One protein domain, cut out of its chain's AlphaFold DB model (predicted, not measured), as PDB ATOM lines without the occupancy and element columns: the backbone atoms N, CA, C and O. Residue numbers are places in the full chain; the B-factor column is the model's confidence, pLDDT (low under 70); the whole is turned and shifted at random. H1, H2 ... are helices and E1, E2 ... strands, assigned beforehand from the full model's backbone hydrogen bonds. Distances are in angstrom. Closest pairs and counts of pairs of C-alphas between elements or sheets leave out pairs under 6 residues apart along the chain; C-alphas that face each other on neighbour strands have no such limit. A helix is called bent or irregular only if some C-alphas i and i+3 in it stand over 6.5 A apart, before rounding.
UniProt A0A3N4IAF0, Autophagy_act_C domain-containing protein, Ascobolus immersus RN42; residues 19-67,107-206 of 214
ATOM      1  N   GLN A  19     -27.023  95.207  86.954       85.50
ATOM      2  CA  GLN A  19     -26.085  94.903  88.035       85.50
ATOM      3  C   GLN A  19     -26.520  93.691  88.872       85.50
ATOM      4  O   GLN A  19     -25.683  92.867  89.232       85.50
ATOM      5  N   GLU A  20     -27.813  93.566  89.188       87.06
ATOM      6  CA  GLU A  20     -28.334  92.377  89.881       87.06
ATOM      7  C   GLU A  20     -28.172  91.130  89.009       87.06
ATOM      8  O   GLU A  20     -27.729  90.101  89.504       87.06
ATOM      9  N   PHE A  21     -28.436  91.239  87.706       89.69
ATOM     10  CA  PHE A  21     -28.204  90.161  86.752       89.69
ATOM     11  C   PHE A  21     -26.741  89.724  86.700       89.69
ATOM     12  O   PHE A  21     -26.479  88.532  86.827       89.69
ATOM     13  N   SER A  22     -25.805  90.672  86.574       89.81
ATOM     14  CA  SER A  22     -24.364  90.392  86.602       89.81
ATOM     15  C   SER A  22     -23.980  89.618  87.870       89.81
ATOM     16  O   SER A  22     -23.419  88.526  87.797       89.81
ATOM     17  N   ASN A  23     -24.392  90.101  89.045       88.31
ATOM     18  CA  ASN A  23     -24.115  89.414  90.306       88.31
ATOM     19  C   ASN A  23     -24.688  87.986  90.342       88.31
ATOM     20  O   ASN A  23     -24.019  87.074  90.827       88.31
ATOM     21  N   GLU A  24     -25.908  87.781  89.838       89.19
ATOM     22  CA  GLU A  24     -26.547  86.462  89.824       89.19
ATOM     23  C   GLU A  24     -25.863  85.490  88.857       89.19
ATOM     24  O   GLU A  24     -25.672  84.333  89.228       89.19
ATOM     25  N   ILE A  25     -25.446  85.920  87.657       92.44
ATOM     26  CA  ILE A  25     -24.722  85.028  86.734       92.44
ATOM     27  C   ILE A  25     -23.350  84.633  87.286       92.44
ATOM     28  O   ILE A  25     -22.970  83.474  87.144       92.44
ATOM     29  N   HIS A  26     -22.639  85.544  87.962       91.81
ATOM     30  CA  HIS A  26     -21.367  85.236  88.629       91.81
ATOM     31  C   HIS A  26     -21.572  84.253  89.782       91.81
ATOM     32  O   HIS A  26     -20.918  83.214  89.832       91.81
ATOM     33  N   CYS A  27     -22.558  84.520  90.643       89.38
ATOM     34  CA  CYS A  27     -22.928  83.627  91.739       89.38
ATOM     35  C   CYS A  27     -23.321  82.232  91.229       89.38
ATOM     36  O   CYS A  27     -22.824  81.231  91.730       89.38
ATOM     37  N   PHE A  28     -24.159  82.142  90.194       89.81
ATOM     38  CA  PHE A  28     -24.555  80.866  89.600       89.81
ATOM     39  C   PHE A  28     -23.365  80.125  88.978       89.81
ATOM     40  O   PHE A  28     -23.227  78.914  89.149       89.81
ATOM     41  N   ALA A  29     -22.464  80.822  88.289       91.50
ATOM     42  CA  ALA A  29     -21.254  80.202  87.763       91.50
ATOM     43  C   ALA A  29     -20.381  79.605  88.879       91.50
ATOM     44  O   ALA A  29     -20.020  78.433  88.799       91.50
ATOM     45  N   GLU A  30     -20.093  80.362  89.934       88.75
ATOM     46  CA  GLU A  30     -19.221  79.915  91.029       88.75
ATOM     47  C   GLU A  30     -19.891  78.857  91.922       88.75
ATOM     48  O   GLU A  30     -19.328  77.801  92.217       88.75
ATOM     49  N   GLU A  31     -21.125  79.105  92.351       85.62
ATOM     50  CA  GLU A  31     -21.809  78.263  93.329       85.62
ATOM     51  C   GLU A  31     -22.470  77.042  92.691       85.62
ATOM     52  O   GLU A  31     -22.600  76.000  93.349       85.62
ATOM     53  N   PHE A  32     -22.862  77.132  91.415       85.44
ATOM     54  CA  PHE A  32     -23.561  76.057  90.726       85.44
ATOM     55  C   PHE A  32     -22.692  75.340  89.690       85.44
ATOM     56  O   PHE A  32     -22.538  74.117  89.792       85.44
ATOM     57  N   LEU A  33     -22.131  76.058  88.712       89.19
ATOM     58  CA  LEU A  33     -21.420  75.450  87.577       89.19
ATOM     59  C   LEU A  33     -20.026  74.937  87.960       89.19
ATOM     60  O   LEU A  33     -19.722  73.771  87.697       89.19
ATOM     61  N   ASP A  34     -19.216  75.749  88.644       88.75
ATOM     62  CA  ASP A  34     -17.842  75.409  89.035       88.75
ATOM     63  C   ASP A  34     -17.806  74.208  89.988       88.75
ATOM     64  O   ASP A  34     -17.116  73.214  89.741       88.75
ATOM     65  N   LYS A  35     -18.675  74.205  91.011       86.62
ATOM     66  CA  LYS A  35     -18.821  73.067  91.943       86.62
ATOM     67  C   LYS A  35     -19.224  71.759  91.257       86.62
ATOM     68  O   LYS A  35     -18.991  70.683  91.808       86.62
ATOM     69  N   ARG A  36     -19.837  71.837  90.071       84.06
ATOM     70  CA  ARG A  36     -20.234  70.689  89.234       84.06
ATOM     71  C   ARG A  36     -19.251  70.424  88.089       84.06
ATOM     72  O   ARG A  36     -19.494  69.523  87.288       84.06
ATOM     73  N   SER A  37     -18.156  71.184  88.023       88.06
ATOM     74  CA  SER A  37     -17.146  71.139  86.961       88.06
ATOM     75  C   SER A  37     -17.730  71.350  85.559       88.06
ATOM     76  O   SER A  37     -17.197  70.836  84.578       88.06
ATOM     77  N   VAL A  38     -18.845  72.076  85.458       89.06
ATOM     78  CA  VAL A  38     -19.452  72.438  84.176       89.06
ATOM     79  C   VAL A  38     -18.603  73.556  83.570       89.06
ATOM     80  O   VAL A  38     -18.437  74.577  84.230       89.06
ATOM     81  N   PRO A  39     -18.060  73.411  82.348       91.56
ATOM     82  CA  PRO A  39     -17.318  74.491  81.713       91.56
ATOM     83  C   PRO A  39     -18.213  75.715  81.513       91.56
ATOM     84  O   PRO A  39     -19.348  75.573  81.049       91.56
ATOM     85  N   PHE A  40     -17.693  76.903  81.818       93.88
ATOM     86  CA  PHE A  40     -18.385  78.167  81.593       93.88
ATOM     87  C   PHE A  40     -17.412  79.308  81.286       93.88
ATOM     88  O   PHE A  40     -16.222  79.230  81.587       93.88
ATOM     89  N   THR A  41     -17.926  80.366  80.668       94.50
ATOM     90  CA  THR A  41     -17.199  81.605  80.368       94.50
ATOM     91  C   THR A  41     -18.148  82.792  80.427       94.50
ATOM     92  O   THR A  41     -19.320  82.654  80.081       94.50
ATOM     93  N   PHE A  42     -17.626  83.972  80.747       93.56
ATOM     94  CA  PHE A  42     -18.363  85.226  80.599       93.56
ATOM     95  C   PHE A  42     -17.988  85.912  79.293       93.56
ATOM     96  O   PHE A  42     -16.819  85.917  78.905       93.56
ATOM     97  N   LEU A  43     -18.977  86.504  78.634       90.25
ATOM     98  CA  LEU A  43     -18.768  87.398  77.501       90.25
ATOM     99  C   LEU A  43     -19.386  88.748  77.828       90.25
ATOM    100  O   LEU A  43     -20.417  88.820  78.497       90.25
ATOM    101  N   SER A  44     -18.786  89.814  77.314       87.94
ATOM    102  CA  SER A  44     -19.386  91.138  77.385       87.94
ATOM    103  C   SER A  44     -19.147  91.941  76.123       87.94
ATOM    104  O   SER A  44     -18.140  91.729  75.450       87.94
ATOM    105  N   THR A  45     -20.038  92.885  75.830       81.69
ATOM    106  CA  THR A  45     -19.767  93.907  74.818       81.69
ATOM    107  C   THR A  45     -18.679  94.842  75.354       81.69
ATOM    108  O   THR A  45     -18.851  95.498  76.380       81.69
ATOM    109  N   GLU A  46     -17.510  94.833  74.713       64.81
ATOM    110  CA  GLU A  46     -16.454  95.818  74.953       64.81
ATOM    111  C   GLU A  46     -16.763  97.029  74.078       64.81
ATOM    112  O   GLU A  46     -16.424  97.046  72.898       64.81
ATOM    113  N   ASP A  47     -17.472  98.009  74.628       55.25
ATOM    114  CA  ASP A  47     -17.624  99.305  73.976       55.25
ATOM    115  C   ASP A  47     -17.052 100.356  74.929       55.25
ATOM    116  O   ASP A  47     -17.701 100.778  75.886       55.25
ATOM    117  N   ASP A  48     -15.779 100.704  74.716       50.84
ATOM    118  CA  ASP A  48     -14.999 101.601  75.584       50.84
ATOM    119  C   ASP A  48     -15.560 103.043  75.628       50.84
ATOM    120  O   ASP A  48     -15.193 103.819  76.511       50.84
ATOM    121  N   ASP A  49     -16.474 103.393  74.712       49.75
ATOM    122  CA  ASP A  49     -17.117 104.713  74.598       49.75
ATOM    123  C   ASP A  49     -18.612 104.722  74.983       49.75
ATOM    124  O   ASP A  49     -19.227 105.793  75.067       49.75
ATOM    125  N   ALA A  50     -19.215 103.558  75.243       48.22
ATOM    126  CA  ALA A  50     -20.601 103.470  75.684       48.22
ATOM    127  C   ALA A  50     -20.647 103.536  77.220       48.22
ATOM    128  O   ALA A  50     -19.817 102.958  77.920       48.22
ATOM    129  N   GLY A  51     -21.572 104.312  77.786       48.25
ATOM    130  CA  GLY A  51     -21.630 104.517  79.236       48.25
ATOM    131  C   GLY A  51     -21.810 103.202  80.015       48.25
ATOM    132  O   GLY A  51     -22.131 102.160  79.455       48.25
ATOM    133  N   ILE A  52     -21.709 103.261  81.351       48.41
ATOM    134  CA  ILE A  52     -21.884 102.111  82.279       48.41
ATOM    135  C   ILE A  52     -23.203 101.326  82.041       48.41
ATOM    136  O   ILE A  52     -23.357 100.203  82.511       48.41
ATOM    137  N   PHE A  53     -24.152 101.902  81.304       49.25
ATOM    138  CA  PHE A  53     -25.470 101.343  81.018       49.25
ATOM    139  C   PHE A  53     -25.559 100.494  79.736       49.25
ATOM    140  O   PHE A  53     -26.579  99.834  79.559       49.25
ATOM    141  N   ASP A  54     -24.516 100.450  78.897       58.47
ATOM    142  CA  ASP A  54     -24.542  99.760  77.592       58.47
ATOM    143  C   ASP A  54     -23.720  98.456  77.557       58.47
ATOM    144  O   ASP A  54     -23.727  97.725  76.563       58.47
ATOM    145  N   LYS A  55     -23.030  98.116  78.655       70.81
ATOM    146  CA  LYS A  55     -22.307  96.846  78.761       70.81
ATOM    147  C   LYS A  55     -23.298  95.700  78.968       70.81
ATOM    148  O   LYS A  55     -23.840  95.520  80.059       70.81
ATOM    149  N   LEU A  56     -23.500  94.899  77.928       79.25
ATOM    150  CA  LEU A  56     -24.198  93.626  78.030       79.25
ATOM    151  C   LEU A  56     -23.192  92.577  78.487       79.25
ATOM    152  O   LEU A  56     -22.123  92.447  77.898       79.25
ATOM    153  N   GLU A  57     -23.537  91.828  79.526       89.81
ATOM    154  CA  GLU A  57     -22.776  90.674  79.999       89.81
ATOM    155  C   GLU A  57     -23.640  89.422  79.836       89.81
ATOM    156  O   GLU A  57     -24.864  89.481  79.978       89.81
ATOM    157  N   CYS A  58     -23.025  88.289  79.518       93.25
ATOM    158  CA  CYS A  58     -23.701  87.001  79.505       93.25
ATOM    159  C   CYS A  58     -22.807  85.886  80.034       93.25
ATOM    160  O   CYS A  58     -21.578  85.968  79.994       93.25
ATOM    161  N   LEU A  59     -23.459  84.828  80.508       95.69
ATOM    162  CA  LEU A  59     -22.816  83.602  80.956       95.69
ATOM    163  C   LEU A  59     -23.058  82.503  79.929       95.69
ATOM    164  O   LEU A  59     -24.200  82.086  79.737       95.69
ATOM    165  N   ASN A  60     -21.978  81.994  79.339       94.69
ATOM    166  CA  ASN A  60     -22.015  80.817  78.482       94.69
ATOM    167  C   ASN A  60     -21.561  79.586  79.260       94.69
ATOM    168  O   ASN A  60     -20.603  79.662  80.026       94.69
ATOM    169  N   PHE A  61     -22.206  78.444  79.041       93.56
ATOM    170  CA  PHE A  61     -21.809  77.170  79.637       93.56
ATOM    171  C   PHE A  61     -22.122  75.988  78.721       93.56
ATOM    172  O   PHE A  61     -22.950  76.086  77.815       93.56
ATOM    173  N   TRP A  62     -21.456  74.854  78.956       92.75
ATOM    174  CA  TRP A  62     -21.555  73.679  78.090       92.75
ATOM    175  C   TRP A  62     -21.995  72.436  78.848       92.75
ATOM    176  O   TRP A  62     -21.410  72.070  79.866       92.75
ATOM    177  N   ALA A  63     -22.998  71.748  78.315       90.06
ATOM    178  CA  ALA A  63     -23.508  70.508  78.885       90.06
ATOM    179  C   ALA A  63     -24.019  69.568  77.789       90.06
ATOM    180  O   ALA A  63     -24.312  69.983  76.666       90.06
ATOM    181  N   PHE A  64     -24.158  68.287  78.124       87.75
ATOM    182  CA  PHE A  64     -24.907  67.358  77.284       87.75
ATOM    183  C   PHE A  64     -26.402  67.561  77.517       87.75
ATOM    184  O   PHE A  64     -26.848  67.517  78.665       87.75
ATOM    185  N   ALA A  65     -27.173  67.756  76.449       83.19
ATOM    186  CA  ALA A  65     -28.620  67.900  76.560       83.19
ATOM    187  C   ALA A  65     -29.345  66.587  76.240       83.19
ATOM    188  O   ALA A  65     -28.910  65.789  75.409       83.19
ATOM    189  N   SER A  66     -30.474  66.382  76.908       78.00
ATOM    190  CA  SER A  66     -31.454  65.336  76.623       78.00
ATOM    191  C   SER A  66     -32.837  65.971  76.531       78.00
ATOM    192  O   SER A  66     -33.129  66.900  77.282       78.00
ATOM    193  N   PHE A  67     -33.681  65.472  75.634       72.12
ATOM    194  CA  PHE A  67     -35.039  65.975  75.435       72.12
ATOM    195  C   PHE A  67     -36.047  64.968  75.988       72.12
ATOM    196  O   PHE A  67     -35.930  63.761  75.742       72.12
ATOM    197  N   ILE A 107     -24.761  64.586  71.947       80.56
ATOM    198  CA  ILE A 107     -24.711  65.935  71.393       80.56
ATOM    199  C   ILE A 107     -24.467  66.902  72.558       80.56
ATOM    200  O   ILE A 107     -25.241  66.958  73.519       80.56
ATOM    201  N   SER A 108     -23.355  67.629  72.503       88.62
ATOM    202  CA  SER A 108     -23.083  68.735  73.416       88.62
ATOM    203  C   SER A 108     -23.784  70.001  72.949       88.62
ATOM    204  O   SER A 108     -23.914  70.255  71.753       88.62
ATOM    205  N   PHE A 109     -24.207  70.814  73.908       90.88
ATOM    206  CA  PHE A 109     -24.852  72.095  73.669       90.88
ATOM    207  C   PHE A 109     -24.080  73.207  74.367       90.88
ATOM    208  O   PHE A 109     -23.538  73.019  75.458       90.88
ATOM    209  N   GLU A 110     -24.036  74.359  73.710       93.06
ATOM    210  CA  GLU A 110     -23.671  75.632  74.318       93.06
ATOM    211  C   GLU A 110     -24.960  76.332  74.739       93.06
ATOM    212  O   GLU A 110     -25.892  76.463  73.943       93.06
ATOM    213  N   PHE A 111     -24.996  76.783  75.983       93.56
ATOM    214  CA  PHE A 111     -26.069  77.578  76.554       93.56
ATOM    215  C   PHE A 111     -25.539  78.972  76.858       93.56
ATOM    216  O   PHE A 111     -24.376  79.116  77.225       93.56
ATOM    217  N   SER A 112     -26.391  79.982  76.731       94.69
ATOM    218  CA  SER A 112     -26.089  81.365  77.081       94.69
ATOM    219  C   SER A 112     -27.249  81.960  77.868       94.69
ATOM    220  O   SER A 112     -28.400  81.909  77.427       94.69
ATOM    221  N   ILE A 113     -26.950  82.495  79.050       94.50
ATOM    222  CA  ILE A 113     -27.893  83.257  79.865       94.50
ATOM    223  C   ILE A 113     -27.588  84.734  79.649       94.50
ATOM    224  O   ILE A 113     -26.509  85.213  80.003       94.50
ATOM    225  N   VAL A 114     -28.554  85.451  79.079       92.94
ATOM    226  CA  VAL A 114     -28.458  86.881  78.752       92.94
ATOM    227  C   VAL A 114     -29.544  87.662  79.483       92.94
ATOM    228  O   VAL A 114     -30.598  87.115  79.810       92.94
ATOM    229  N   HIS A 115     -29.319  88.950  79.723       90.81
ATOM    230  CA  HIS A 115     -30.335  89.826  80.298       90.81
ATOM    231  C   HIS A 115     -31.215  90.438  79.206       90.81
ATOM    232  O   HIS A 115     -30.700  91.068  78.282       90.81
ATOM    233  N   SER A 116     -32.540  90.305  79.313       86.69
ATOM    234  CA  SER A 116     -33.448  90.992  78.395       86.69
ATOM    235  C   SER A 116     -33.605  92.464  78.784       86.69
ATOM    236  O   SER A 116     -34.136  92.743  79.861       86.69
ATOM    237  N   PRO A 117     -33.275  93.428  77.908       81.19
ATOM    238  CA  PRO A 117     -33.545  94.837  78.190       81.19
ATOM    239  C   PRO A 117     -35.047  95.161  78.178       81.19
ATOM    240  O   PRO A 117     -35.456  96.190  78.708       81.19
ATOM    241  N   VAL A 118     -35.875  94.296  77.577       83.06
ATOM    242  CA  VAL A 118     -37.322  94.509  77.437       83.06
ATOM    243  C   VAL A 118     -38.081  93.956  78.637       83.06
ATOM    244  O   VAL A 118     -38.897  94.664  79.220       83.06
ATOM    245  N   SER A 119     -37.837  92.695  79.001       81.38
ATOM    246  CA  SER A 119     -38.566  92.049  80.100       81.38
ATOM    247  C   SER A 119     -37.867  92.161  81.450       81.38
ATOM    248  O   SER A 119     -38.488  91.820  82.451       81.38
ATOM    249  N   LEU A 120     -36.608  92.622  81.496       85.75
ATOM    250  CA  LEU A 120     -35.763  92.653  82.701       85.75
ATOM    251  C   LEU A 120     -35.648  91.283  83.395       85.75
ATOM    252  O   LEU A 120     -35.465  91.185  84.609       85.75
ATOM    253  N   LEU A 121     -35.798  90.213  82.615       87.81
ATOM    254  CA  LEU A 121     -35.628  88.830  83.036       87.81
ATOM    255  C   LEU A 121     -34.439  88.216  82.294       87.81
ATOM    256  O   LEU A 121     -34.139  88.629  81.166       87.81
ATOM    257  N   PRO A 122     -33.787  87.194  82.875       90.56
ATOM    258  CA  PRO A 122     -32.868  86.371  82.115       90.56
ATOM    259  C   PRO A 122     -33.585  85.695  80.946       90.56
ATOM    260  O   PRO A 122     -34.783  85.393  80.996       90.56
ATOM    261  N   GLN A 123     -32.819  85.431  79.902       91.06
ATOM    262  CA  GLN A 123     -33.223  84.699  78.717       91.06
ATOM    263  C   GLN A 123     -32.227  83.575  78.477       91.06
ATOM    264  O   GLN A 123     -31.019  83.790  78.566       91.06
ATOM    265  N   LEU A 124     -32.746  82.384  78.169       92.06
ATOM    266  CA  LEU A 124     -31.919  81.241  77.816       92.06
ATOM    267  C   LEU A 124     -31.828  81.143  76.304       92.06
ATOM    268  O   LEU A 124     -32.842  81.041  75.608       92.06
ATOM    269  N   LEU A 125     -30.600  81.149  75.816       92.44
ATOM    270  CA  LEU A 125     -30.267  80.800  74.453       92.44
ATOM    271  C   LEU A 125     -29.505  79.477  74.475       92.44
ATOM    272  O   LEU A 125     -28.743  79.210  75.404       92.44
ATOM    273  N   TYR A 126     -29.684  78.647  73.456       91.88
ATOM    274  CA  TYR A 126     -28.905  77.423  73.301       91.88
ATOM    275  C   TYR A 126     -28.652  77.095  71.833       91.88
ATOM    276  O   TYR A 126     -29.401  77.512  70.947       91.88
ATOM    277  N   ARG A 127     -27.589  76.336  71.576       90.81
ATOM    278  CA  ARG A 127     -27.277  75.771  70.261       90.81
ATOM    279  C   ARG A 127     -26.448  74.493  70.385       90.81
ATOM    280  O   ARG A 127     -25.729  74.340  71.376       90.81
ATOM    281  N   PRO A 128     -26.490  73.588  69.393       89.75
ATOM    282  CA  PRO A 128     -25.535  72.491  69.322       89.75
ATOM    283  C   PRO A 128     -24.099  73.027  69.295       89.75
ATOM    284  O   PRO A 128     -23.803  74.019  68.629       89.75
ATOM    285  N   SER A 129     -23.201  72.367  70.019       86.50
ATOM    286  CA  SER A 129     -21.779  72.694  70.057       86.50
ATOM    287  C   SER A 129     -20.973  71.477  69.640       86.50
ATOM    288  O   SER A 129     -21.046  70.433  70.286       86.50
ATOM    289  N   SER A 130     -20.191  71.615  68.571       76.19
ATOM    290  CA  SER A 130     -19.259  70.586  68.098       76.19
ATOM    291  C   SER A 130     -17.873  70.685  68.745       76.19
ATOM    292  O   SER A 130     -17.093  69.742  68.657       76.19
ATOM    293  N   SER A 131     -17.555  71.811  69.394       79.38
ATOM    294  CA  SER A 131     -16.234  72.087  69.967       79.38
ATOM    295  C   SER A 131     -16.354  72.943  71.236       79.38
ATOM    296  O   SER A 131     -16.254  74.173  71.164       79.38
ATOM    297  N   PRO A 132     -16.630  72.333  72.403       81.06
ATOM    298  CA  PRO A 132     -16.607  73.054  73.669       81.06
ATOM    299  C   PRO A 132     -15.166  73.482  74.023       81.06
ATOM    300  O   PRO A 132     -14.215  72.775  73.683       81.06
ATOM    301  N   PRO A 133     -14.972  74.607  74.736       76.25
ATOM    302  CA  PRO A 133     -13.642  75.130  75.073       76.25
ATOM    303  C   PRO A 133     -12.868  74.238  76.054       76.25
ATOM    304  O   PRO A 133     -11.646  74.327  76.145       76.25
ATOM    305  N   ALA A 134     -13.573  73.374  76.785       80.81
ATOM    306  CA  ALA A 134     -13.004  72.368  77.666       80.81
ATOM    307  C   ALA A 134     -13.840  71.077  77.603       80.81
ATOM    308  O   ALA A 134     -15.024  71.131  77.249       80.81
ATOM    309  N   PRO A 135     -13.265  69.915  77.967       83.75
ATOM    310  CA  PRO A 135     -14.019  68.672  78.052       83.75
ATOM    311  C   PRO A 135     -15.206  68.808  79.009       83.75
ATOM    312  O   PRO A 135     -15.038  69.114  80.187       83.75
ATOM    313  N   ILE A 136     -16.409  68.548  78.502       83.94
ATOM    314  CA  ILE A 136     -17.626  68.530  79.316       83.94
ATOM    315  C   ILE A 136     -17.606  67.243  80.151       83.94
ATOM    316  O   ILE A 136     -17.518  66.149  79.573       83.94
ATOM    317  N   PRO A 137     -17.690  67.310  81.492       84.25
ATOM    318  CA  PRO A 137     -17.740  66.099  82.292       84.25
ATOM    319  C   PRO A 137     -19.020  65.323  81.967       84.25
ATOM    320  O   PRO A 137     -20.089  65.890  81.766       84.25
ATOM    321  N   SER A 138     -18.938  63.993  81.946       81.00
ATOM    322  CA  SER A 138     -20.089  63.144  81.586       81.00
ATOM    323  C   SER A 138     -21.308  63.282  82.517       81.00
ATOM    324  O   SER A 138     -22.410  62.856  82.148       81.00
ATOM    325  N   SER A 139     -21.092  63.861  83.703       79.81
ATOM    326  CA  SER A 139     -22.084  64.223  84.714       79.81
ATOM    327  C   SER A 139     -22.771  65.567  84.454       79.81
ATOM    328  O   SER A 139     -23.831  65.792  85.027       79.81
ATOM    329  N   ALA A 140     -22.222  66.446  83.607       82.88
ATOM    330  CA  ALA A 140     -22.865  67.699  83.216       82.88
ATOM    331  C   ALA A 140     -23.953  67.411  82.181       82.88
ATOM    332  O   ALA A 140     -23.715  67.420  80.968       82.88
ATOM    333  N   ARG A 141     -25.151  67.101  82.682       83.00
ATOM    334  CA  ARG A 141     -26.323  66.825  81.860       83.00
ATOM    335  C   ARG A 141     -27.466  67.754  82.206       83.00
ATOM    336  O   ARG A 141     -27.789  67.968  83.375       83.00
ATOM    337  N   VAL A 142     -28.095  68.235  81.149       80.88
ATOM    338  CA  VAL A 142     -29.289  69.055  81.198       80.88
ATOM    339  C   VAL A 142     -30.414  68.306  80.493       80.88
ATOM    340  O   VAL A 142     -30.222  67.668  79.455       80.88
ATOM    341  N   THR A 143     -31.600  68.364  81.069       81.62
ATOM    342  CA  THR A 143     -32.833  67.895  80.458       81.62
ATOM    343  C   THR A 143     -33.652  69.111  80.059       81.62
ATOM    344  O   THR A 143     -33.981  69.948  80.900       81.62
ATOM    345  N   LEU A 144     -33.945  69.211  78.766       78.25
ATOM    346  CA  LEU A 144     -34.768  70.259  78.180       78.25
ATOM    347  C   LEU A 144     -36.182  69.702  78.015       78.25
ATOM    348  O   LEU A 144     -36.377  68.676  77.359       78.25
ATOM    349  N   ALA A 145     -37.144  70.356  78.663       71.44
ATOM    350  CA  ALA A 145     -38.543  69.931  78.715       71.44
ATOM    351  C   ALA A 145     -39.496  70.914  78.012       71.44
ATOM    352  O   ALA A 145     -40.700  70.891  78.259       71.44
ATOM    353  N   PHE A 146     -38.979  71.800  77.159       68.88
ATOM    354  CA  PHE A 146     -39.798  72.739  76.395       68.88
ATOM    355  C   PHE A 146     -40.092  72.197  74.980       68.88
ATOM    356  O   PHE A 146     -39.173  71.700  74.329       68.88
ATOM    357  N   PRO A 147     -41.338  72.307  74.476       60.44
ATOM    358  CA  PRO A 147     -41.665  72.030  73.074       60.44
ATOM    359  C   PRO A 147     -40.912  72.980  72.127       60.44
ATOM    360  O   PRO A 147     -40.752  74.156  72.467       60.44
ATOM    361  N   SER A 148     -40.544  72.551  70.911       61.03
ATOM    362  CA  SER A 148     -39.972  73.436  69.869       61.03
ATOM    363  C   SER A 148     -40.794  74.701  69.628       61.03
ATOM    364  O   SER A 148     -40.220  75.757  69.357       61.03
ATOM    365  N   ALA A 149     -42.120  74.626  69.789       57.69
ATOM    366  CA  ALA A 149     -43.047  75.753  69.678       57.69
ATOM    367  C   ALA A 149     -42.767  76.899  70.675       57.69
ATOM    368  O   ALA A 149     -43.185  78.031  70.436       57.69
ATOM    369  N   LEU A 150     -42.047  76.630  71.770       73.31
ATOM    370  CA  LEU A 150     -41.592  77.632  72.737       73.31
ATOM    371  C   LEU A 150     -40.177  78.133  72.442       73.31
ATOM    372  O   LEU A 150     -39.574  78.801  73.281       73.31
ATOM    373  N   THR A 151     -39.650  77.864  71.248       82.25
ATOM    374  CA  THR A 151     -38.329  78.333  70.838       82.25
ATOM    375  C   THR A 151     -38.376  79.121  69.538       82.25
ATOM    376  O   THR A 151     -39.263  78.961  68.702       82.25
ATOM    377  N   SER A 152     -37.427  80.030  69.346       86.00
ATOM    378  CA  SER A 152     -37.287  80.766  68.086       86.00
ATOM    379  C   SER A 152     -35.830  81.006  67.753       86.00
ATOM    380  O   SER A 152     -35.007  81.179  68.647       86.00
ATOM    381  N   SER A 153     -35.504  81.006  66.463       89.12
ATOM    382  CA  SER A 153     -34.172  81.400  66.007       89.12
ATOM    383  C   SER A 153     -33.914  82.857  66.375       89.12
ATOM    384  O   SER A 153     -34.795  83.703  66.211       89.12
ATOM    385  N   VAL A 154     -32.721  83.143  66.882       90.62
ATOM    386  CA  VAL A 154     -32.360  84.477  67.366       90.62
ATOM    387  C   VAL A 154     -30.899  84.787  67.053       90.62
ATOM    388  O   VAL A 154     -30.070  83.886  66.948       90.62
ATOM    389  N   GLU A 155     -30.575  86.067  66.938       90.38
ATOM    390  CA  GLU A 155     -29.195  86.540  66.990       90.38
ATOM    391  C   GLU A 155     -28.721  86.618  68.446       90.38
ATOM    392  O   GLU A 155     -29.440  87.105  69.319       90.38
ATOM    393  N   HIS A 156     -27.511  86.142  68.731       89.56
ATOM    394  CA  HIS A 156     -26.964  86.213  70.079       89.56
ATOM    395  C   HIS A 156     -26.625  87.670  70.454       89.56
ATOM    396  O   HIS A 156     -25.701  88.237  69.866       89.56
ATOM    397  N   PRO A 157     -27.255  88.258  71.489       85.75
ATOM    398  CA  PRO A 157     -27.240  89.709  71.719       85.75
ATOM    399  C   PRO A 157     -25.859  90.282  72.064       85.75
ATOM    400  O   PRO A 157     -25.616  91.457  71.834       85.75
ATOM    401  N   VAL A 158     -24.945  89.460  72.594       86.25
ATOM    402  CA  VAL A 158     -23.567  89.888  72.912       86.25
ATOM    403  C   VAL A 158     -22.585  89.655  71.758       86.25
ATOM    404  O   VAL A 158     -21.605  90.377  71.637       86.25
ATOM    405  N   THR A 159     -22.807  88.646  70.906       85.69
ATOM    406  CA  THR A 159     -21.805  88.238  69.894       85.69
ATOM    407  C   THR A 159     -22.212  88.575  68.464       85.69
ATOM    408  O   THR A 159     -21.394  88.421  67.560       85.69
ATOM    409  N   GLY A 160     -23.468  88.967  68.240       84.88
ATOM    410  CA  GLY A 160     -24.040  89.225  66.918       84.88
ATOM    411  C   GLY A 160     -24.163  87.983  66.025       84.88
ATOM    412  O   GLY A 160     -24.450  88.082  64.835       84.88
ATOM    413  N   LYS A 161     -23.900  86.781  66.555       86.00
ATOM    414  CA  LYS A 161     -23.934  85.541  65.768       86.00
ATOM    415  C   LYS A 161     -25.361  85.019  65.663       86.00
ATOM    416  O   LYS A 161     -26.007  84.775  66.679       86.00
ATOM    417  N   THR A 162     -25.814  84.774  64.440       77.25
ATOM    418  CA  THR A 162     -27.145  84.226  64.130       77.25
ATOM    419  C   THR A 162     -27.158  82.701  64.008       77.25
ATOM    420  O   THR A 162     -28.201  82.073  64.171       77.25
ATOM    421  N   GLU A 163     -26.012  82.078  63.731       81.94
ATOM    422  CA  GLU A 163     -25.959  80.656  63.389       81.94
ATOM    423  C   GLU A 163     -26.253  79.743  64.588       81.94
ATOM    424  O   GLU A 163     -25.502  79.680  65.570       81.94
ATOM    425  N   GLY A 164     -27.362  79.007  64.467       82.56
ATOM    426  CA  GLY A 164     -27.743  77.891  65.334       82.56
ATOM    427  C   GLY A 164     -28.384  78.267  66.671       82.56
ATOM    428  O   GLY A 164     -28.864  77.369  67.361       82.56
ATOM    429  N   TRP A 165     -28.423  79.551  67.040       90.44
ATOM    430  CA  TRP A 165     -28.976  79.995  68.320       90.44
ATOM    431  C   TRP A 165     -30.503  79.939  68.344       90.44
ATOM    432  O   TRP A 165     -31.198  80.532  67.515       90.44
ATOM    433  N   ARG A 166     -31.023  79.238  69.351       89.81
ATOM    434  CA  ARG A 166     -32.440  79.174  69.697       89.81
ATOM    435  C   ARG A 166     -32.664  79.889  71.020       89.81
ATOM    436  O   ARG A 166     -31.967  79.625  71.992       89.81
ATOM    437  N   PHE A 167     -33.635  80.788  71.046       88.94
ATOM    438  CA  PHE A 167     -34.146  81.456  72.235       88.94
ATOM    439  C   PHE A 167     -35.311  80.658  72.815       88.94
ATOM    440  O   PHE A 167     -36.202  80.280  72.058       88.94
ATOM    441  N   VAL A 168     -35.330  80.444  74.133       84.94
ATOM    442  CA  VAL A 168     -36.469  79.856  74.857       84.94
ATOM    443  C   VAL A 168     -37.404  80.969  75.328       84.94
ATOM    444  O   VAL A 168     -37.029  81.810  76.148       84.94
ATOM    445  N   HIS A 169     -38.639  80.973  74.826       80.38
ATOM    446  CA  HIS A 169     -39.650  81.971  75.170       80.38
ATOM    447  C   HIS A 169     -40.085  81.838  76.628       80.38
ATOM    448  O   HIS A 169     -40.814  80.925  77.001       80.38
ATOM    449  N   GLY A 170     -39.713  82.815  77.453       68.19
ATOM    450  CA  GLY A 170     -40.203  82.947  78.826       68.19
ATOM    451  C   GLY A 170     -41.558  83.653  78.915       68.19
ATOM    452  O   GLY A 170     -41.696  84.553  79.739       68.19
ATOM    453  N   CYS A 171     -42.537  83.318  78.065       69.00
ATOM    454  CA  CYS A 171     -43.798  84.070  77.920       69.00
ATOM    455  C   CYS A 171     -44.635  84.178  79.211       69.00
ATOM    456  O   CYS A 171     -45.431  85.105  79.340       69.00
ATOM    457  N   GLU A 172     -44.381  83.325  80.205       68.69
ATOM    458  CA  GLU A 172     -44.943  83.434  81.559       68.69
ATOM    459  C   GLU A 172     -43.872  83.515  82.660       68.69
ATOM    460  O   GLU A 172     -44.177  83.397  83.846       68.69
ATOM    461  N   GLY A 173     -42.611  83.761  82.291       74.88
ATOM    462  CA  GLY A 173     -41.467  83.740  83.204       74.88
ATOM    463  C   GLY A 173     -41.623  84.708  84.375       74.88
ATOM    464  O   GLY A 173     -41.331  84.346  85.509       74.88
ATOM    465  N   GLN A 174     -42.172  85.907  84.142       81.19
ATOM    466  CA  GLN A 174     -42.436  86.867  85.219       81.19
ATOM    467  C   GLN A 174     -43.484  86.338  86.206       81.19
ATOM    468  O   GLN A 174     -43.282  86.403  87.419       81.19
ATOM    469  N   THR A 175     -44.600  85.814  85.698       82.50
ATOM    470  CA  THR A 175     -45.703  85.283  86.510       82.50
ATOM    471  C   THR A 175     -45.244  84.075  87.320       82.50
ATOM    472  O   THR A 175     -45.465  84.028  88.529       82.50
ATOM    473  N   ALA A 176     -44.542  83.139  86.679       81.38
ATOM    474  CA  ALA A 176     -44.012  81.942  87.315       81.38
ATOM    475  C   ALA A 176     -42.963  82.281  88.383       81.38
ATOM    476  O   ALA A 176     -43.069  81.810  89.512       81.38
ATOM    477  N   MET A 177     -42.012  83.173  88.085       85.06
ATOM    478  CA  MET A 177     -41.044  83.633  89.085       85.06
ATOM    479  C   MET A 177     -41.739  84.360  90.241       85.06
ATOM    480  O   MET A 177     -41.429  84.099  91.398       85.06
ATOM    481  N   THR A 178     -42.741  85.200  89.965       84.12
ATOM    482  CA  THR A 178     -43.526  85.880  91.012       84.12
ATOM    483  C   THR A 178     -44.230  84.883  91.936       84.12
ATOM    484  O   THR A 178     -44.234  85.083  93.149       84.12
ATOM    485  N   ALA A 179     -44.778  83.790  91.396       82.19
ATOM    486  CA  ALA A 179     -45.398  82.732  92.194       82.19
ATOM    487  C   ALA A 179     -44.392  82.013  93.114       82.19
ATOM    488  O   ALA A 179     -44.767  81.549  94.188       82.19
ATOM    489  N   MET A 180     -43.111  81.982  92.737       77.94
ATOM    490  CA  MET A 180     -42.028  81.388  93.529       77.94
ATOM    491  C   MET A 180     -41.466  82.329  94.609       77.94
ATOM    492  O   MET A 180     -40.605  81.917  95.387       77.94
ATOM    493  N   LYS A 181     -41.954  83.577  94.709       74.56
ATOM    494  CA  LYS A 181     -41.439  84.588  95.650       74.56
ATOM    495  C   LYS A 181     -41.444  84.119  97.110       74.56
ATOM    496  O   LYS A 181     -40.467  84.331  97.818       74.56
ATOM    497  N   SER A 182     -42.514  83.459  97.555       65.62
ATOM    498  CA  SER A 182     -42.622  82.967  98.937       65.62
ATOM    499  C   SER A 182     -41.633  81.843  99.253       65.62
ATOM    500  O   SER A 182     -41.208  81.713 100.392       65.62
ATOM    501  N   VAL A 183     -41.229  81.058  98.249       63.12
ATOM    502  CA  VAL A 183     -40.237  79.976  98.390       63.12
ATOM    503  C   VAL A 183     -38.816  80.543  98.519       63.12
ATOM    504  O   VAL A 183     -37.961  79.956  99.175       63.12
ATOM    505  N   LEU A 184     -38.568  81.713  97.927       64.06
ATOM    506  CA  LEU A 184     -37.279  82.410  97.967       64.06
ATOM    507  C   LEU A 184     -37.012  83.111  99.304       64.06
ATOM    508  O   LEU A 184     -35.886  83.074  99.800       64.06
ATOM    509  N   GLU A 185     -38.040  83.716  99.907       58.81
ATOM    510  CA  GLU A 185     -37.932  84.414 101.199       58.81
ATOM    511  C   GLU A 185     -37.580  83.461 102.365       58.81
ATOM    512  O   GLU A 185     -37.040  83.907 103.379       58.81
ATOM    513  N   GLU A 186     -37.800  82.149 102.207       48.69
ATOM    514  CA  GLU A 186     -37.528  81.121 103.224       48.69
ATOM    515  C   GLU A 186     -36.135  80.460 103.129       48.69
ATOM    516  O   GLU A 186     -35.822  79.574 103.925       48.69
ATOM    517  N   GLY A 187     -35.251  80.925 102.236       43.88
ATOM    518  CA  GLY A 187     -33.831  80.535 102.260       43.88
ATOM    519  C   GLY A 187     -33.283  79.854 101.006       43.88
ATOM    520  O   GLY A 187     -32.294  79.127 101.104       43.88
ATOM    521  N   ALA A 188     -33.858  80.098  99.830       45.47
ATOM    522  CA  ALA A 188     -33.239  79.665  98.582       45.47
ATOM    523  C   ALA A 188     -32.262  80.737  98.069       45.47
ATOM    524  O   ALA A 188     -32.658  81.758  97.510       45.47
ATOM    525  N   ALA A 189     -30.963  80.485  98.248       54.19
ATOM    526  CA  ALA A 189     -29.966  81.018  97.329       54.19
ATOM    527  C   ALA A 189     -30.282  80.514  95.904       54.19
ATOM    528  O   ALA A 189     -30.757  79.390  95.748       54.19
ATOM    529  N   GLY A 190     -30.014  81.331  94.883       74.25
ATOM    530  CA  GLY A 190     -30.073  80.909  93.479       74.25
ATOM    531  C   GLY A 190     -31.325  81.365  92.727       74.25
ATOM    532  O   GLY A 190     -32.140  80.538  92.316       74.25
ATOM    533  N   TYR A 191     -31.448  82.673  92.457       85.38
ATOM    534  CA  TYR A 191     -32.481  83.190  91.545       85.38
ATOM    535  C   TYR A 191     -32.408  82.488  90.181       85.38
ATOM    536  O   TYR A 191     -33.430  82.043  89.657       85.38
ATOM    537  N   LEU A 192     -31.196  82.339  89.629       87.31
ATOM    538  CA  LEU A 192     -30.991  81.665  88.344       87.31
ATOM    539  C   LEU A 192     -31.265  80.162  88.408       87.31
ATOM    540  O   LEU A 192     -31.751  79.612  87.427       87.31
ATOM    541  N   GLU A 193     -31.028  79.499  89.542       83.69
ATOM    542  CA  GLU A 193     -31.365  78.076  89.699       83.69
ATOM    543  C   GLU A 193     -32.876  77.853  89.588       83.69
ATOM    544  O   GLU A 193     -33.335  76.973  88.858       83.69
ATOM    545  N   ILE A 194     -33.659  78.698  90.263       83.50
ATOM    546  CA  ILE A 194     -35.122  78.642  90.212       83.50
ATOM    547  C   ILE A 194     -35.628  79.040  88.829       83.50
ATOM    548  O   ILE A 194     -36.479  78.351  88.266       83.50
ATOM    549  N   TRP A 195     -35.081  80.113  88.258       87.38
ATOM    550  CA  TRP A 195     -35.443  80.551  86.917       87.38
ATOM    551  C   TRP A 195     -35.173  79.463  85.868       87.38
ATOM    552  O   TRP A 195     -36.040  79.225  85.033       87.38
ATOM    553  N   MET A 196     -34.049  78.739  85.956       85.56
ATOM    554  CA  MET A 196     -33.746  77.593  85.085       85.56
ATOM    555  C   MET A 196     -34.824  76.504  85.183       85.56
ATOM    556  O   MET A 196     -35.286  76.003  84.159       85.56
ATOM    557  N   GLY A 197     -35.294  76.198  86.396       80.31
ATOM    558  CA  GLY A 197     -36.426  75.289  86.593       80.31
ATOM    559  C   GLY A 197     -37.722  75.794  85.945       80.31
ATOM    560  O   GLY A 197     -38.441  75.016  85.322       80.31
ATOM    561  N   VAL A 198     -37.998  77.099  86.036       82.56
ATOM    562  CA  VAL A 198     -39.185  77.741  85.441       82.56
ATOM    563  C   VAL A 198     -39.154  77.720  83.913       82.56
ATOM    564  O   VAL A 198     -40.180  77.450  83.296       82.56
ATOM    565  N   VAL A 199     -37.999  77.958  83.284       80.62
ATOM    566  CA  VAL A 199     -37.866  77.910  81.814       80.62
ATOM    567  C   VAL A 199     -37.785  76.480  81.255       80.62
ATOM    568  O   VAL A 199     -37.486  76.290  80.078       80.62
ATOM    569  N   GLY A 200     -38.074  75.467  82.079       73.31
ATOM    570  CA  GLY A 200     -38.169  74.070  81.654       73.31
ATOM    571  C   GLY A 200     -36.819  73.370  81.530       73.31
ATOM    572  O   GLY A 200     -36.672  72.463  80.708       73.31
ATOM    573  N   VAL A 201     -35.830  73.792  82.324       74.00
ATOM    574  CA  VAL A 201     -34.479  73.232  82.310       74.00
ATOM    575  C   VAL A 201     -34.181  72.515  83.621       74.00
ATOM    576  O   VAL A 201     -33.982  73.125  84.670       74.00
ATOM    577  N   GLY A 202     -34.127  71.186  83.548       67.12
ATOM    578  CA  GLY A 202     -33.756  70.319  84.663       67.12
ATOM    579  C   GLY A 202     -32.281  69.930  84.605       67.12
ATOM    580  O   GLY A 202     -31.768  69.585  83.545       67.12
ATOM    581  N   TRP A 203     -31.593  69.928  85.744       67.94
ATOM    582  CA  TRP A 203     -30.213  69.445  85.833       67.94
ATOM    583  C   TRP A 203     -30.166  68.028  86.396       67.94
ATOM    584  O   TRP A 203     -30.736  67.751  87.451       67.94
ATOM    585  N   ALA A 204     -29.425  67.145  85.729       64.25
ATOM    586  CA  ALA A 204     -29.114  65.815  86.233       64.25
ATOM    587  C   ALA A 204     -27.605  65.722  86.458       64.25
ATOM    588  O   ALA A 204     -26.842  65.440  85.536       64.25
ATOM    589  N   VAL A 205     -27.169  65.955  87.694       55.12
ATOM    590  CA  VAL A 205     -25.776  65.722  88.080       55.12
ATOM    591  C   VAL A 205     -25.697  64.329  88.675       55.12
ATOM    592  O   VAL A 205     -26.256  64.076  89.741       55.12
ATOM    593  N   ALA A 206     -25.016  63.413  87.986       47.12
ATOM    594  CA  ALA A 206     -24.663  62.136  88.589       47.12
ATOM    595  C   ALA A 206     -23.765  62.427  89.798       47.12
ATOM    596  O   ALA A 206     -22.636  62.898  89.645       47.12
TER     597      ALA A 206
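What this domain is: This is residues 19 to 67 and 107 to 206 of the 214 residues of the protein "Autophagy_act_C domain-containing protein" of Ascobolus immersus RN42 (UniProt A0A3N4IAF0). One strongly twisted sheet of eight strands makes the body, with the long helix H1 slanting over one face and the short helix H4 packed on the same face beside E8. The long strand E2 bends near its end, and there E5 and E8 join as a side branch, while E3, E4, E7 and E6 continue the sheet on the other side of E2; H2 and H3 lie off the sheet beyond H4, as an arm with H3 farthest out. The printed part has 149 residues with four named helices and eight named strands; along the chain H1 comes first, then the strands E1 to E7, then the helices H2, H3 and H4, and last E8; of the neighbour strands E2 and E5 are parallel and the other pairs antiparallel, and the class is mixed, helices and strands. The whole is compact, with a radius of gyration of the C-alphas of 15.0 A and spans of 45 by 41 by 33 A.

How they stand to each other: Begin with helix H1, residues 19 to 36, which is on the sheet at a height of 9.4 A. It lies over strand E2, residues 57 to 67, at 41 degrees on the local plane, slantwise to the strands; their closest C-alphas are those of Ile 25 and Leu 59, 6.2 A apart. Strand E1, residues 40 to 44, forms an antiparallel hairpin with E2, where N 41 and O 60 are 2.8 A apart. On the other side of E2 look for E3, residues 108 to 115, antiparallel, with N 61 and O 111 at 2.9 A. E3 forms a hairpin with E4, residues 122 to 129, with N 112 and O 125 at 2.8 A. E2 bends by 76 degrees at residue 64, and its residues 64 to 67 pair with E5, residues 141 to 144, parallel, with N 142 and O 64 at 2.9 A. E7, residues 166 to 168, is antiparallel to E4, with N 126 and O 166 at 2.9 A, and forms a hairpin with edge strand E6, residues 151 to 153, with N 167 and O 152 at 2.8 A. Helix H2, residues 173 to 179, and helix H3, residues 181 to 185, are not on the sheet and meet only through their link. Helix H4, residues 191 to 198, is on the same face as H1, at a height of 5.4 A. H4 touches H2 about perpendicular, at 77 degrees, closest at C-alphas 176 and 198, 6.7 A. It touches residues 24 to 28 of H1 at 75 degrees, closest at C-alphas 28 and 192, 6.6 A. Edge strand E8, residues 201 to 204, is antiparallel to E5, with N 143 and O 202 at 2.8 A. In H2, H3 and H4 every O i to N i+4 pair is within hydrogen-bond range; in H1 11 of 14 are.

Where its parts are: Find C-alpha 19 at (-26.085, 94.903, 88.035); from there H1 runs 24.9 A to C-alpha 36, irregular, but only just, with C-alphas 31 and 34 6.51 A apart. E1 follows over 13.7 A. E2 starts at C-alpha 57, (-22.776, 90.674, 79.999), and spans 28.0 A. E3 measures 23.3 A and E4 21.3 A; E5, E6 and E7 are shorter. H2 spans 9.9 A, H3 6.6 A and H4 10.6 A. E8 covers 10.0 A and ends at C-alpha 204, (-29.114, 65.815, 86.233).

The domain as a whole: The two C-alphas farthest apart are those of Asp 49 and Ala 206, 45.4 A. Residues 68 to 106 are not printed, and C-alphas 67 and 107 are 11.1 A apart across the cut. The links E1 to E2, E4 to E5 and E6 to E7 are long. The mean pLDDT of the printed part is 80.1, and residues 46 to 54, 146 to 149, 170 to 172, 182 to 189 and 202 to 206 are under 70.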